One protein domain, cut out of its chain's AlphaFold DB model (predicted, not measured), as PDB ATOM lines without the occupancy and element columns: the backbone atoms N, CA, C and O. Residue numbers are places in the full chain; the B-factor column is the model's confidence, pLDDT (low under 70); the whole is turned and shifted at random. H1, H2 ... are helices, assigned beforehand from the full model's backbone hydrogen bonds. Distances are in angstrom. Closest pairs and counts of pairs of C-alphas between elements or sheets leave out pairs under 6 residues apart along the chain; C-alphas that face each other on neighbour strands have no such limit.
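Overview. This is residues 6 to 48 of the 135 residues of an uncharacterized protein of Acinetobacter baumannii (UniProt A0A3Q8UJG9). Two helices of equal length, H1 and H2, meet in their first halves and spread from there as a wide V, and the short helix H3 lies across the mouth of the V, between the spreading arms. The link from H1 to H2, residues 19 to 25, folds back from the far end of H1 to the place where the two helices meet. The printed part has 43 residues with three named helices, H1, H2 and H3 in that order along the chain, and no named strand; its class is all helix. It is compact, with a radius of gyration of the C-alphas of 9.8 A, yet elongated in outline, spanning 29 by 18 by 14 A.

Along the chain. Find C-alpha 6 at (11.580, 28.521, 1.240); from there H1 takes residues 6 to 18, 18.4 A from first to last C-alpha, and ends at C-alpha 18 at (1.245, 40.144, 10.995). After residues 19 to 25, look for C-alpha 26 at (16.615, 37.051, 1.449), where H2 begins; it takes residues 26 to 38 and is 18.5 A long by the same measure. Past residues 39 to 42 comes H3, residues 43 to 47, 7.1 A from first to last C-alpha, ending at (9.193, 35.629, 17.163). The last printed residue is Leu 48.

Arrangement. Begin with H1 and H2, which touch: their closest C-alphas, those of Arg 9 and Ala 29, are 5.5 A apart. H1 touches H2 with residues 8 to 12 alone. Their lines stand at a steep tilt of 64 degrees, and they run opposite ways. Next look at H2 and H3, which only just touch, with 3 pairs of C-alphas within 8 A; the closest are those of Val 32 and Ile 45, 6.8 A apart. H2 touches H3 with residues 32 to 36 alone. H1 and H3 are close but not clearly touching, the closest C-alphas being those of Leu 15 and Glu 47, 7.9 A apart. On the backbone, every O i to N i+4 pair is within hydrogen-bond range in H1 and H2; in H3 it is 0 of 1, beside 1 of 2 O i to N i+3 pairs.

Size, cuts and confidence. The two C-alphas farthest apart are those of Gly 20 and Asn 38, 29.5 A, while those of Thr 6 and Leu 48, the first and last printed residues, are 14.2 A apart. The printed part has no cut. The link from H1 to H2, 7 residues, is short, and the link from H2 to H3, 4 residues, is tight. The mean pLDDT of the printed part is 83.2, and no printed residue is under 70; look to H3 for a lower mean, 76, against 85 in H1 and 86 in H2.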
ATOM      1  N   THR A   6      12.918  28.100   1.673       85.62
ATOM      2  CA  THR A   6      11.580  28.521   1.240       85.62
ATOM      3  C   THR A   6      10.611  28.597   2.415       85.62
ATOM      4  O   THR A   6       9.920  29.598   2.566       85.62
ATOM      5  N   GLN A   7      10.611  27.590   3.294       83.25
ATOM      6  CA  GLN A   7       9.771  27.580   4.494       83.25
ATOM      7  C   GLN A   7      10.123  28.735   5.437       83.25
ATOM      8  O   GLN A   7       9.228  29.436   5.906       83.25
ATOM      9  N   VAL A   8      11.418  28.977   5.668       85.88
ATOM     10  CA  VAL A   8      11.885  30.101   6.497       85.88
ATOM     11  C   VAL A   8      11.450  31.442   5.898       85.88
ATOM     12  O   VAL A   8      10.956  32.305   6.619       85.88
ATOM     13  N   ARG A   9      11.565  31.607   4.575       86.44
ATOM     14  CA  ARG A   9      11.136  32.825   3.875       86.44
ATOM     15  C   ARG A   9       9.633  33.068   4.013       86.44
ATOM     16  O   ARG A   9       9.239  34.172   4.371       86.44
ATOM     17  N   THR A  10       8.803  32.051   3.789       85.44
ATOM     18  CA  THR A  10       7.344  32.171   3.934       85.44
ATOM     19  C   THR A  10       6.941  32.494   5.375       85.44
ATOM     20  O   THR A  10       6.073  33.334   5.600       85.44
ATOM     21  N   ALA A  11       7.595  31.882   6.366       84.31
ATOM     22  CA  ALA A  11       7.318  32.158   7.774       84.31
ATOM     23  C   ALA A  11       7.676  33.605   8.159       84.31
ATOM     24  O   ALA A  11       6.908  34.268   8.858       84.31
ATOM     25  N   LEU A  12       8.799  34.119   7.647       85.75
ATOM     26  CA  LEU A  12       9.200  35.514   7.831       85.75
ATOM     27  C   LEU A  12       8.239  36.491   7.141       85.75
ATOM     28  O   LEU A  12       7.882  37.498   7.744       85.75
ATOM     29  N   GLN A  13       7.765  36.193   5.929       85.88
ATOM     30  CA  GLN A  13       6.771  37.026   5.236       85.88
ATOM     31  C   GLN A  13       5.444  37.096   6.005       85.88
ATOM     32  O   GLN A  13       4.905  38.178   6.222       85.88
ATOM     33  N   ASN A  14       4.961  35.963   6.522       84.00
ATOM     34  CA  ASN A  14       3.761  35.932   7.362       84.00
ATOM     35  C   ASN A  14       3.948  36.725   8.668       84.00
ATOM     36  O   ASN A  14       3.018  37.378   9.144       84.00
ATOM     37  N   LEU A  15       5.155  36.698   9.243       83.69
ATOM     38  CA  LEU A  15       5.499  37.483  10.427       83.69
ATOM     39  C   LEU A  15       5.557  38.987  10.129       83.69
ATOM     40  O   LEU A  15       5.043  39.778  10.921       83.69
ATOM     41  N   ALA A  16       6.136  39.377   8.991       85.94
ATOM     42  CA  ALA A  16       6.168  40.762   8.528       85.94
ATOM     43  C   ALA A  16       4.744  41.297   8.325       85.94
ATOM     44  O   ALA A  16       4.390  42.322   8.909       85.94
ATOM     45  N   ALA A  17       3.897  40.538   7.623       84.00
ATOM     46  CA  ALA A  17       2.493  40.872   7.400       84.00
ATOM     47  C   ALA A  17       1.710  41.010   8.718       84.00
ATOM     48  O   ALA A  17       1.001  41.995   8.915       84.00
ATOM     49  N   LYS A  18       1.894  40.082   9.672       82.06
ATOM     50  CA  LYS A  18       1.245  40.144  10.995       82.06
ATOM     51  C   LYS A  18       1.667  41.372  11.808       82.06
ATOM     52  O   LYS A  18       0.875  41.884  12.595       82.06
ATOM     53  N   LYS A  19       2.909  41.834  11.644       83.31
ATOM     54  CA  LYS A  19       3.452  43.017  12.331       83.31
ATOM     55  C   LYS A  19       3.288  44.318  11.535       83.31
ATOM     56  O   LYS A  19       3.752  45.352  12.012       83.31
ATOM     57  N   GLY A  20       2.672  44.282  10.350       82.69
ATOM     58  CA  GLY A  20       2.538  45.444   9.464       82.69
ATOM     59  C   GLY A  20       3.881  46.011   8.985       82.69
ATOM     60  O   GLY A  20       4.011  47.220   8.817       82.69
ATOM     61  N   ARG A  21       4.903  45.159   8.833       84.25
ATOM     62  CA  ARG A  21       6.265  45.530   8.416       84.25
ATOM     63  C   ARG A  21       6.506  45.156   6.948       84.25
ATOM     64  O   ARG A  21       5.845  44.242   6.458       84.25
ATOM     65  N   PRO A  22       7.454  45.818   6.257       85.19
ATOM     66  CA  PRO A  22       7.903  45.372   4.942       85.19
ATOM     67  C   PRO A  22       8.519  43.969   5.009       85.19
ATOM     68  O   PRO A  22       9.017  43.543   6.057       85.19
ATOM     69  N   ASP A  23       8.478  43.270   3.876       84.62
ATOM     70  CA  ASP A  23       9.033  41.927   3.725       84.62
ATOM     71  C   ASP A  23      10.511  41.871   4.133       84.62
ATOM     72  O   ASP A  23      11.303  42.771   3.855       84.62
ATOM     73  N   TYR A  24      10.891  40.774   4.785       83.69
ATOM     74  CA  TYR A  24      12.276  40.542   5.170       83.69
ATOM     75  C   TYR A  24      13.130  40.109   3.973       83.69
ATOM     76  O   TYR A  24      12.756  39.225   3.200       83.69
ATOM     77  N   GLU A  25      14.327  40.687   3.881       86.75
ATOM     78  CA  GLU A  25      15.314  40.391   2.843       86.75
ATOM     79  C   GLU A  25      15.756  38.919   2.822       86.75
ATOM     80  O   GLU A  25      15.844  38.238   3.852       86.75
ATOM     81  N   LEU A  26      16.147  38.431   1.639       87.50
ATOM     82  CA  LEU A  26      16.615  37.051   1.449       87.50
ATOM     83  C   LEU A  26      17.834  36.714   2.328       87.50
ATOM     84  O   LEU A  26      17.984  35.577   2.783       87.50
ATOM     85  N   CYS A  27      18.701  37.695   2.579       87.19
ATOM     86  CA  CYS A  27      19.869  37.546   3.447       87.19
ATOM     87  C   CYS A  27      19.471  37.197   4.886       87.19
ATOM     88  O   CYS A  27      20.084  36.322   5.497       87.19
ATOM     89  N   LEU A  28      18.399  37.806   5.393       87.56
ATOM     90  CA  LEU A  28      17.881  37.562   6.735       87.56
ATOM     91  C   LEU A  28      17.270  36.159   6.842       87.56
ATOM     92  O   LEU A  28      17.523  35.435   7.801       87.56
ATOM     93  N   ALA A  29      16.551  35.714   5.805       87.62
ATOM     94  CA  ALA A  29      16.037  34.347   5.732       87.62
ATOM     95  C   ALA A  29      17.161  33.293   5.741       87.62
ATOM     96  O   ALA A  29      17.030  32.247   6.378       87.62
ATOM     97  N   LYS A  30      18.296  33.570   5.081       89.50
ATOM     98  CA  LYS A  30      19.483  32.695   5.116       89.50
ATOM     99  C   LYS A  30      20.145  32.666   6.495       89.50
ATOM    100  O   LYS A  30      20.533  31.589   6.937       89.50
ATOM    101  N   GLN A  31      20.248  33.811   7.171       88.62
ATOM    102  CA  GLN A  31      20.796  33.899   8.530       88.62
ATOM    103  C   GLN A  31      19.936  33.128   9.533       88.62
ATOM    104  O   GLN A  31      20.462  32.328  10.301       88.62
ATOM    105  N   VAL A  32      18.612  33.283   9.462       85.75
ATOM    106  CA  VAL A  32      17.670  32.525  10.295       85.75
ATOM    107  C   VAL A  32      17.777  31.023  10.023       85.75
ATOM    108  O   VAL A  32      17.831  30.240  10.967       85.75
ATOM    109  N   LYS A  33      17.878  30.602   8.754       87.12
ATOM    110  CA  LYS A  33      18.100  29.190   8.397       87.12
ATOM    111  C   LYS A  33      19.404  28.658   8.994       87.12
ATOM    112  O   LYS A  33      19.402  27.600   9.608       87.12
ATOM    113  N   PHE A  34      20.499  29.396   8.830       85.75
ATOM    114  CA  PHE A  34      21.805  29.003   9.351       85.75
ATOM    115  C   PHE A  34      21.800  28.896  10.880       85.75
ATOM    116  O   PHE A  34      22.326  27.930  11.428       85.75
ATOM    117  N   ALA A  35      21.159  29.843  11.569       84.75
ATOM    118  CA  ALA A  35      21.007  29.810  13.018       84.75
ATOM    119  C   ALA A  35      20.156  28.614  13.484       84.75
ATOM    120  O   ALA A  35      20.549  27.922  14.418       84.75
ATOM    121  N   LEU A  36      19.066  28.290  12.776       82.44
ATOM    122  CA  LEU A  36      18.252  27.093  13.035       82.44
ATOM    123  C   LEU A  36      19.021  25.783  12.804       82.44
ATOM    124  O   LEU A  36      18.804  24.815  13.525       82.44
ATOM    125  N   GLU A  37      19.908  25.736  11.808       83.00
ATOM    126  CA  GLU A  37      20.710  24.546  11.489       83.00
ATOM    127  C   GLU A  37      21.867  24.319  12.473       83.00
ATOM    128  O   GLU A  37      22.211  23.171  12.741       83.00
ATOM    129  N   ASN A  38      22.436  25.390  13.030       82.31
ATOM    130  CA  ASN A  38      23.590  25.328  13.934       82.31
ATOM    131  C   ASN A  38      23.223  25.531  15.416       82.31
ATOM    132  O   ASN A  38      24.110  25.538  16.264       82.31
ATOM    133  N   GLY A  39      21.937  25.708  15.737       77.25
ATOM    134  CA  GLY A  39      21.473  25.951  17.106       77.25
ATOM    135  C   GLY A  39      21.939  27.289  17.687       77.25
ATOM    136  O   GLY A  39      22.145  27.392  18.891       77.25
ATOM    137  N   LEU A  40      22.139  28.299  16.836       79.50
ATOM    138  CA  LEU A  40      22.554  29.639  17.250       79.50
ATOM    139  C   LEU A  40      21.336  30.504  17.579       79.50
ATOM    140  O   LEU A  40      20.266  30.359  16.982       79.50
ATOM    141  N   GLU A  41      21.509  31.446  18.502       76.44
ATOM    142  CA  GLU A  41      20.455  32.395  18.845       76.44
ATOM    143  C   GLU A  41      20.236  33.417  17.723       76.44
ATOM    144  O   GLU A  41      21.177  33.981  17.163       76.44
ATOM    145  N   HIS A  42      18.971  33.687  17.402       80.50
ATOM    146  CA  HIS A  42      18.591  34.746  16.472       80.50
ATOM    147  C   HIS A  42      17.272  35.372  16.927       80.50
ATOM    148  O   HIS A  42      16.290  34.666  17.152       80.50
ATOM    149  N   HIS A  43      17.212  36.703  17.004       79.81
ATOM    150  CA  HIS A  43      16.053  37.430  17.541       79.81
ATOM    151  C   HIS A  43      14.728  37.085  16.830       79.81
ATOM    152  O   HIS A  43      13.695  36.939  17.470       79.81
ATOM    153  N   LEU A  44      14.760  36.875  15.510       79.62
ATOM    154  CA  LEU A  44      13.584  36.445  14.736       79.62
ATOM    155  C   LEU A  44      13.149  34.996  14.984       79.62
ATOM    156  O   LEU A  44      11.983  34.702  14.763       79.62
ATOM    157  N   ILE A  45      14.028  34.093  15.436       76.94
ATOM    158  CA  ILE A  45      13.639  32.698  15.721       76.94
ATOM    159  C   ILE A  45      12.620  32.654  16.861       76.94
ATOM    160  O   ILE A  45      11.663  31.896  16.775       76.94
ATOM    161  N   ALA A  46      12.788  33.500  17.882       70.81
ATOM    162  CA  ALA A  46      11.873  33.588  19.019       70.81
ATOM    163  C   ALA A  46      10.489  34.151  18.650       70.81
ATOM    164  O   ALA A  46       9.500  33.871  19.326       70.81
ATOM    165  N   GLU A  47      10.424  34.969  17.597       71.25
ATOM    166  CA  GLU A  47       9.193  35.629  17.163       71.25
ATOM    167  C   GLU A  47       8.462  34.874  16.058       71.25
ATOM    168  O   GLU A  47       7.252  35.063  15.886       71.25
ATOM    169  N   LEU A  48       9.191  34.068  15.280       71.50
ATOM    170  CA  LEU A  48       8.592  33.210  14.276       71.50
ATOM    171  C   LEU A  48       7.544  32.345  14.977       71.50
ATOM    172  O   LEU A  48       7.845  31.789  16.035       71.50
TER     173      LEU A  48